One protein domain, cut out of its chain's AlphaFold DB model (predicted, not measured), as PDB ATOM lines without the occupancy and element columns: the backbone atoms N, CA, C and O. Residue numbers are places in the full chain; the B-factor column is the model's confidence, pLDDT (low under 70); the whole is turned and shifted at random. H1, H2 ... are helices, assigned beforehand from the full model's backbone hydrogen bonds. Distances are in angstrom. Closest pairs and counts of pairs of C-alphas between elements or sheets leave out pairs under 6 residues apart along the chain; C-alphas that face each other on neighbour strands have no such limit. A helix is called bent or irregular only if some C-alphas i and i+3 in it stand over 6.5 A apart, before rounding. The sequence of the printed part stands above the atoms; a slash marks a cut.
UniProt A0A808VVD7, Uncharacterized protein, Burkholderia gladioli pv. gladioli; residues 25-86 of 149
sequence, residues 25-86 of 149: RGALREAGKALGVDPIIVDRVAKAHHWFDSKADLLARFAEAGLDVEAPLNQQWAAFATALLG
ATOM      1  N   ARG A  25      74.367  64.924  44.512       93.62
ATOM      2  CA  ARG A  25      74.623  66.163  45.267       93.62
ATOM      3  C   ARG A  25      76.005  66.760  45.023       93.62
ATOM      4  O   ARG A  25      76.152  67.975  45.002       93.62
ATOM      5  N   GLY A  26      77.023  65.911  44.898       94.06
ATOM      6  CA  GLY A  26      78.392  66.345  44.634       94.06
ATOM      7  C   GLY A  26      78.528  66.917  43.227       94.06
ATOM      8  O   GLY A  26      79.105  67.986  43.068       94.06
ATOM      9  N   ALA A  27      77.936  66.244  42.238       95.31
ATOM     10  CA  ALA A  27      77.916  66.694  40.849       95.31
ATOM     11  C   ALA A  27      77.222  68.059  40.707       95.31
ATOM     12  O   ALA A  27      77.789  68.980  40.125       95.31
ATOM     13  N   LEU A  28      76.045  68.222  41.324       95.19
ATOM     14  CA  LEU A  28      75.315  69.494  41.365       95.19
ATOM     15  C   LEU A  28      76.146  70.628  41.966       95.19
ATOM     16  O   LEU A  28      76.205  71.718  41.394       95.19
ATOM     17  N   ARG A  29      76.791  70.369  43.110       95.88
ATOM     18  CA  ARG A  29      77.595  71.374  43.811       95.88
ATOM     19  C   ARG A  29      78.820  71.800  43.019       95.88
ATOM     20  O   ARG A  29      79.042  72.999  42.888       95.88
ATOM     21  N   GLU A  30      79.594  70.855  42.488       96.25
ATOM     22  CA  GLU A  30      80.794  71.210  41.723       96.25
ATOM     23  C   GLU A  30      80.444  71.921  40.414       96.25
ATOM     24  O   GLU A  30      81.055  72.940  40.106       96.25
ATOM     25  N   ALA A  31      79.434  71.444  39.675       96.88
ATOM     26  CA  ALA A  31      79.015  72.091  38.432       96.88
ATOM     27  C   ALA A  31      78.510  73.522  38.677       96.88
ATOM     28  O   ALA A  31      78.918  74.449  37.983       96.88
ATOM     29  N   GLY A  32      77.673  73.720  39.703       96.75
ATOM     30  CA  GLY A  32      77.133  75.041  40.037       96.75
ATOM     31  C   GLY A  32      78.226  76.007  40.490       96.75
ATOM     32  O   GLY A  32      78.278  77.147  40.033       96.75
ATOM     33  N   LYS A  33      79.159  75.527  41.323       96.94
ATOM     34  CA  LYS A  33      80.323  76.303  41.759       96.94
ATOM     35  C   LYS A  33      81.212  76.711  40.582       96.94
ATOM     36  O   LYS A  33      81.626  77.863  40.520       96.94
ATOM     37  N   ALA A  34      81.501  75.794  39.658       97.06
ATOM     38  CA  ALA A  34      82.338  76.070  38.490       97.06
ATOM     39  C   ALA A  34      81.710  77.110  37.544       97.06
ATOM     40  O   ALA A  34      82.429  77.904  36.944       97.06
ATOM     41  N   LEU A  35      80.379  77.133  37.452       97.19
ATOM     42  CA  LEU A  35      79.620  78.105  36.661       97.19
ATOM     43  C   LEU A  35      79.389  79.451  37.367       97.19
ATOM     44  O   LEU A  35      78.784  80.344  36.779       97.19
ATOM     45  N   GLY A  36      79.837  79.607  38.616       96.25
ATOM     46  CA  GLY A  36      79.639  80.838  39.383       96.25
ATOM     47  C   GLY A  36      78.205  81.049  39.878       96.25
ATOM     48  O   GLY A  36      77.817  82.183  40.147       96.25
ATOM     49  N   VAL A  37      77.409  79.981  40.006       95.75
ATOM     50  CA  VAL A  37      76.077  80.052  40.625       95.75
ATOM     51  C   VAL A  37      76.229  80.383  42.110       95.75
ATOM     52  O   VAL A  37      77.119  79.853  42.783       95.75
ATOM     53  N   ASP A  38      75.343  81.235  42.632       95.19
ATOM     54  CA  ASP A  38      75.344  81.614  44.045       95.19
ATOM     55  C   ASP A  38      75.342  80.359  44.951       95.19
ATOM     56  O   ASP A  38      74.475  79.487  44.792       95.19
ATOM     57  N   PRO A  39      76.277  80.242  45.915       94.75
ATOM     58  CA  PRO A  39      76.379  79.077  46.791       94.75
ATOM     59  C   PRO A  39      75.090  78.732  47.550       94.75
ATOM     60  O   PRO A  39      74.842  77.554  47.812       94.75
ATOM     61  N   ILE A  40      74.257  79.723  47.887       94.12
ATOM     62  CA  ILE A  40      72.961  79.523  48.551       94.12
ATOM     63  C   ILE A  40      71.997  78.802  47.608       94.12
ATOM     64  O   ILE A  40      71.317  77.859  48.018       94.12
ATOM     65  N   ILE A  41      71.961  79.201  46.333       92.25
ATOM     66  CA  ILE A  41      71.139  78.543  45.308       92.25
ATOM     67  C   ILE A  41      71.645  77.118  45.076       92.25
ATOM     68  O   ILE A  41      70.850  76.176  45.083       92.25
ATOM     69  N   VAL A  42      72.963  76.948  44.937       94.50
ATOM     70  CA  VAL A  42      73.599  75.636  44.763       94.50
ATOM     71  C   VAL A  42      73.251  74.694  45.913       94.50
ATOM     72  O   VAL A  42      72.863  73.550  45.674       94.50
ATOM     73  N   ASP A  43      73.360  75.151  47.162       93.12
ATOM     74  CA  ASP A  43      73.058  74.317  48.324       93.12
ATOM     75  C   ASP A  43      71.563  73.998  48.440       93.12
ATOM     76  O   ASP A  43      71.209  72.856  48.743       93.12
ATOM     77  N   ARG A  44      70.683  74.962  48.133       90.44
ATOM     78  CA  ARG A  44      69.228  74.753  48.102       90.44
ATOM     79  C   ARG A  44      68.848  73.644  47.123       90.44
ATOM     80  O   ARG A  44      68.172  72.692  47.508       90.44
ATOM     81  N   VAL A  45      69.334  73.739  45.887       90.62
ATOM     82  CA  VAL A  45      69.105  72.750  44.826       90.62
ATOM     83  C   VAL A  45      69.724  71.401  45.211       90.62
ATOM     84  O   VAL A  45      69.045  70.379  45.236       90.62
ATOM     85  N   ALA A  46      70.990  71.362  45.638       91.62
ATOM     86  CA  ALA A  46      71.646  70.110  46.023       91.62
ATOM     87  C   ALA A  46      70.982  69.408  47.226       91.62
ATOM     88  O   ALA A  46      70.978  68.179  47.302       91.62
ATOM     89  N   LYS A  47      70.416  70.148  48.188       88.06
ATOM     90  CA  LYS A  47      69.675  69.554  49.313       88.06
ATOM     91  C   LYS A  47      68.352  68.948  48.864       88.06
ATOM     92  O   LYS A  47      68.055  67.830  49.285       88.06
ATOM     93  N   ALA A  48      67.618  69.642  47.996       83.25
ATOM     94  CA  ALA A  48      66.347  69.175  47.453       83.25
ATOM     95  C   ALA A  48      66.493  67.917  46.576       83.25
ATOM     96  O   ALA A  48      65.537  67.162  46.415       83.25
ATOM     97  N   HIS A  49      67.688  67.656  46.031       79.31
ATOM     98  CA  HIS A  49      67.889  66.575  45.066       79.31
ATOM     99  C   HIS A  49      68.769  65.456  45.618       79.31
ATOM    100  O   HIS A  49      69.988  65.566  45.757       79.31
ATOM    101  N   HIS A  50      68.116  64.339  45.930       76.81
ATOM    102  CA  HIS A  50      68.775  63.113  46.371       76.81
ATOM    103  C   HIS A  50      69.207  62.219  45.202       76.81
ATOM    104  O   HIS A  50      70.168  61.462  45.344       76.81
ATOM    105  N   TRP A  51      68.532  62.324  44.056       81.88
ATOM    106  CA  TRP A  51      68.773  61.496  42.881       81.88
ATOM    107  C   TRP A  51      68.323  62.204  41.598       81.88
ATOM    108  O   TRP A  51      67.374  62.987  41.633       81.88
ATOM    109  N   PHE A  52      69.034  61.940  40.506       83.94
ATOM    110  CA  PHE A  52      68.660  62.260  39.131       83.94
ATOM    111  C   PHE A  52      69.450  61.344  38.192       83.94
ATOM    112  O   PHE A  52      70.565  60.927  38.522       83.94
ATOM    113  N   ASP A  53      68.883  61.072  37.029       83.69
ATOM    114  CA  ASP A  53      69.409  60.182  35.998       83.69
ATOM    115  C   ASP A  53      69.517  60.861  34.628       83.69
ATOM    116  O   ASP A  53      70.321  60.429  33.802       83.69
ATOM    117  N   SER A  54      68.814  61.976  34.403       90.25
ATOM    118  CA  SER A  54      68.962  62.762  33.178       90.25
ATOM    119  C   SER A  54      69.008  64.278  33.402       90.25
ATOM    120  O   SER A  54      68.671  64.810  34.463       90.25
ATOM    121  N   LYS A  55      69.415  64.997  32.349       92.62
ATOM    122  CA  LYS A  55      69.357  66.464  32.293       92.62
ATOM    123  C   LYS A  55      67.915  66.971  32.395       92.62
ATOM    124  O   LYS A  55      67.682  67.999  33.025       92.62
ATOM    125  N   ALA A  56      66.961  66.275  31.772       91.25
ATOM    126  CA  ALA A  56      65.556  66.676  31.770       91.25
ATOM    127  C   ALA A  56      64.959  66.605  33.182       91.25
ATOM    128  O   ALA A  56      64.309  67.555  33.615       91.25
ATOM    129  N   ASP A  57      65.275  65.545  33.929       90.06
ATOM    130  CA  ASP A  57      64.852  65.408  35.325       90.06
ATOM    131  C   ASP A  57      65.421  66.540  36.174       90.06
ATOM    132  O   ASP A  57      64.708  67.157  36.962       90.06
ATOM    133  N   LEU A  58      66.695  66.878  35.963       91.12
ATOM    134  CA  LEU A  58      67.335  67.968  36.684       91.12
ATOM    135  C   LEU A  58      66.704  69.336  36.379       91.12
ATOM    136  O   LEU A  58      66.543  70.149  37.286       91.12
ATOM    137  N   LEU A  59      66.319  69.592  35.128       93.50
ATOM    138  CA  LEU A  59      65.634  70.830  34.751       93.50
ATOM    139  C   LEU A  59      64.233  70.915  35.365       93.50
ATOM    140  O   LEU A  59      63.886  71.950  35.925       93.50
ATOM    141  N   ALA A  60      63.452  69.831  35.350       89.69
ATOM    142  CA  ALA A  60      62.152  69.800  36.030       89.69
ATOM    143  C   ALA A  60      62.296  70.134  37.526       89.69
ATOM    144  O   ALA A  60      61.530  70.908  38.099       89.69
ATOM    145  N   ARG A  61      63.355  69.614  38.142       86.56
ATOM    146  CA  ARG A  61      63.729  69.893  39.527       86.56
ATOM    147  C   ARG A  61      64.194  71.338  39.760       86.56
ATOM    148  O   ARG A  61      63.870  71.929  40.789       86.56
ATOM    149  N   PHE A  62      64.907  71.939  38.812       93.06
ATOM    150  CA  PHE A  62      65.264  73.359  38.861       93.06
ATOM    151  C   PHE A  62      64.015  74.248  38.822       93.06
ATOM    152  O   PHE A  62      63.933  75.196  39.604       93.06
ATOM    153  N   ALA A  63      63.019  73.899  38.001       91.38
ATOM    154  CA  ALA A  63      61.737  74.602  37.961       91.38
ATOM    155  C   ALA A  63      61.008  74.547  39.315       91.38
ATOM    156  O   ALA A  63      60.539  75.573  39.803       91.38
ATOM    157  N   GLU A  64      60.981  73.383  39.975       87.81
ATOM    158  CA  GLU A  64      60.425  73.236  41.333       87.81
ATOM    159  C   GLU A  64      61.160  74.103  42.371       87.81
ATOM    160  O   GLU A  64      60.553  74.598  43.320       87.81
ATOM    161  N   ALA A  65      62.462  74.338  42.177       86.44
ATOM    162  CA  ALA A  65      63.269  75.242  42.996       86.44
ATOM    163  C   ALA A  65      63.120  76.732  42.615       86.44
ATOM    164  O   ALA A  65      63.852  77.575  43.150       86.44
ATOM    165  N   GLY A  66      62.200  77.060  41.700       89.88
ATOM    166  CA  GLY A  66      61.920  78.416  41.228       89.88
ATOM    167  C   GLY A  66      62.988  78.985  40.292       89.88
ATOM    168  O   GLY A  66      63.119  80.204  40.198       89.88
ATOM    169  N   LEU A  67      63.793  78.131  39.656       92.44
ATOM    170  CA  LEU A  67      64.784  78.548  38.667       92.44
ATOM    171  C   LEU A  67      64.175  78.537  37.264       92.44
ATOM    172  O   LEU A  67      63.449  77.616  36.897       92.44
ATOM    173  N   ASP A  68      64.524  79.544  36.466       94.69
ATOM    174  CA  ASP A  68      64.161  79.595  35.052       94.69
ATOM    175  C   ASP A  68      64.940  78.532  34.265       94.69
ATOM    176  O   ASP A  68      66.159  78.626  34.101       94.69
ATOM    177  N   VAL A  69      64.246  77.501  33.794       94.50
ATOM    178  CA  VAL A  69      64.854  76.385  33.059       94.50
ATOM    179  C   VAL A  69      65.297  76.761  31.651       94.50
ATOM    180  O   VAL A  69      66.161  76.081  31.105       94.50
ATOM    181  N   GLU A  70      64.777  77.844  31.077       95.25
ATOM    182  CA  GLU A  70      65.188  78.329  29.756       95.25
ATOM    183  C   GLU A  70      66.452  79.196  29.838       95.25
ATOM    184  O   GLU A  70      67.139  79.410  28.836       95.25
ATOM    185  N   ALA A  71      66.822  79.646  31.044       96.50
ATOM    186  CA  ALA A  71      68.042  80.408  31.252       96.50
ATOM    187  C   ALA A  71      69.278  79.585  30.817       96.50
ATOM    188  O   ALA A  71      69.498  78.478  31.331       96.50
ATOM    189  N   PRO A  72      70.158  80.131  29.950       96.88
ATOM    190  CA  PRO A  72      71.328  79.407  29.447       96.88
ATOM    191  C   PRO A  72      72.236  78.857  30.553       96.88
ATOM    192  O   PRO A  72      72.783  77.763  30.421       96.88
ATOM    193  N   LEU A  73      72.360  79.587  31.666       96.69
ATOM    194  CA  LEU A  73      73.138  79.169  32.832       96.69
ATOM    195  C   LEU A  73      72.587  77.883  33.465       96.69
ATOM    196  O   LEU A  73      73.352  76.970  33.763       96.69
ATOM    197  N   ASN A  74      71.268  77.781  33.630       96.38
ATOM    198  CA  ASN A  74      70.619  76.624  34.248       96.38
ATOM    199  C   ASN A  74      70.643  75.406  33.315       96.38
ATOM    200  O   ASN A  74      70.879  74.284  33.764       96.38
ATOM    201  N   GLN A  75      70.517  75.629  32.003       97.69
ATOM    202  CA  GLN A  75      70.720  74.599  30.981       97.69
ATOM    203  C   GLN A  75      72.139  74.017  31.013       97.69
ATOM    204  O   GLN A  75      72.308  72.795  30.938       97.69
ATOM    205  N   GLN A  76      73.155  74.877  31.133       97.62
ATOM    206  CA  GLN A  76      74.555  74.460  31.246       97.62
ATOM    207  C   GLN A  76      74.825  73.756  32.573       97.62
ATOM    208  O   GLN A  76      75.464  72.705  32.587       97.62
ATOM    209  N   TRP A  77      74.297  74.288  33.676       97.25
ATOM    210  CA  TRP A  77      74.432  73.669  34.989       97.25
ATOM    211  C   TRP A  77      73.867  72.254  34.987       97.25
ATOM    212  O   TRP A  77      74.550  71.328  35.426       97.25
ATOM    213  N   ALA A  78      72.683  72.066  34.403       96.06
ATOM    214  CA  ALA A  78      72.094  70.747  34.286       96.06
ATOM    215  C   ALA A  78      72.919  69.803  33.410       96.06
ATOM    216  O   ALA A  78      73.182  68.672  33.810       96.06
ATOM    217  N   ALA A  79      73.399  70.279  32.262       96.69
ATOM    218  CA  ALA A  79      74.238  69.477  31.378       96.69
ATOM    219  C   ALA A  79      75.535  69.012  32.064       96.69
ATOM    220  O   ALA A  79      75.863  67.827  32.012       96.69
ATOM    221  N   PHE A  80      76.252  69.912  32.745       97.00
ATOM    222  CA  PHE A  80      77.498  69.561  33.427       97.00
ATOM    223  C   PHE A  80      77.269  68.677  34.652       97.00
ATOM    224  O   PHE A  80      78.022  67.728  34.859       97.00
ATOM    225  N   ALA A  81      76.220  68.927  35.440       95.81
ATOM    226  CA  ALA A  81      75.885  68.073  36.576       95.81
ATOM    227  C   ALA A  81      75.542  66.641  36.126       95.81
ATOM    228  O   ALA A  81      75.991  65.684  36.757       95.81
ATOM    229  N   THR A  82      74.810  66.482  35.018       95.06
ATOM    230  CA  THR A  82      74.539  65.166  34.422       95.06
ATOM    231  C   THR A  82      75.808  64.515  33.880       95.06
ATOM    232  O   THR A  82      76.042  63.344  34.159       95.06
ATOM    233  N   ALA A  83      76.660  65.260  33.171       95.00
ATOM    234  CA  ALA A  83      77.907  64.725  32.624       95.00
ATOM    235  C   ALA A  83      78.893  64.272  33.710       95.00
ATOM    236  O   ALA A  83      79.618  63.304  33.510       95.00
ATOM    237  N   LEU A  84      78.916  64.947  34.864       94.88
ATOM    238  CA  LEU A  84      79.763  64.567  35.992       94.88
ATOM    239  C   LEU A  84      79.251  63.336  36.739       94.88
ATOM    240  O   LEU A  84      80.019  62.743  37.489       94.88
ATOM    241  N   LEU A  85      77.984  62.946  36.599       92.81
ATOM    242  CA  LEU A  85      77.431  61.847  37.381       92.81
ATOM    243  C   LEU A  85      78.211  60.547  37.118       92.81
ATOM    244  O   LEU A  85      78.366  60.115  35.983       92.81
ATOM    245  N   GLY A  86      78.728  59.932  38.184       90.75
ATOM    246  CA  GLY A  86      79.525  58.708  38.082       90.75
ATOM    247  C   GLY A  86      80.984  58.908  37.655       90.75
ATOM    248  O   GLY A  86      81.749  57.950  37.741       90.75
TER     249      GLY A  86
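Overview. This is residues 25 to 86 of the 149 residues of an uncharacterized protein of Burkholderia gladioli pv. gladioli (UniProt A0A808VVD7). Four short helices are set round a ring that is nearly closed: H1 and H2 fold back on each other as a hairpin, H4 crosses H1 on its other side, and H3 crosses H4 and comes round toward H2. Going round the ring the order is H2, H1, H4, H3, and the loosest place is between H3 and H2, where just one pair of C-alphas comes within 8 A. The printed part has 62 residues with four named helices, H1, H2, H3 and H4 in that order along the chain, and no named strand; the class is all helix, with 43 of the 62 residues in the helices. The whole is compact, with a radius of gyration of the C-alphas of 9.8 A, and rounded, with spans of 26 by 21 by 20 A along its three main axes.

Along the chain. The printed part opens directly with a helix, H1, residues 25 to 34, which begins at C-alpha 25 at (74.623, 66.163, 45.267) and measures 14.3 A from first to last C-alpha. Residues 35 to 38 form a tight link of 4 residues to H2, residues 39 to 48, which measures 14.1 A from first to last C-alpha. A short link of 6 residues, 49 to 54, joins H2 to H3. H3 covers residues 55 to 64, from C-alpha 55 at (69.357, 66.464, 32.293), and measures 14.4 A. A short link of 7 residues, 65 to 71, then joins H3 to H4, residues 72 to 84. H4 is the longest helix by residues, with 13, and measures 18.3 A up to C-alpha 84 at (79.763, 64.567, 35.992). Leu 85 and Gly 86 follow it.

Arrangement. H1 and H2 are a helical hairpin: they touch, and they run opposite ways at a shallow tilt of 21 degrees. Their closest C-alphas are those of Arg 25 and Ala 46, 5.0 A apart, and their centres are 9.4 A apart. H1 also touches H4, with 14 pairs of C-alphas within 8 A; the closest are those of Ala 27 and Ala 81, at 4.9 A. H1 and H4 run opposite ways at a steep tilt of 49 degrees. H4 in turn touches H3, and the closest C-alphas are those of Lys 55 and Ala 78, 5.5 A apart. H3 and H4 run opposite ways at a steep tilt of 51 degrees. H2 and H3 are close but not clearly touching: the C-alphas of Val 45 and Phe 62, their closest, are 7.1 A apart, and their lines are about perpendicular, at 76 degrees. H1 and H3 are apart, and so are H2 and H4. Of the 3 pairs of helices that touch, 1 is at a shallow tilt, and the packing is only just mostly crossed, that is, with helices mostly at steep angles to one another. In H1, H2, H3 and H4 every backbone O i to N i+4 pair is within hydrogen-bond range, and no helix is bent or irregular.

Size, cuts and confidence. The printed part, residues 25 to 86 of a chain of 149, has no cut. The two C-alphas farthest apart are those of Gly 66 and Gly 86, at 26.6 A, while the first and last printed C-alphas, those of Arg 25 and Gly 86, are 11.5 A apart. None of the links is long. The mean pLDDT of the printed part is 92.6, and no printed residue is under 70; H1 and H4 each have a mean of 96, and H2 and H3 each have a mean of 91.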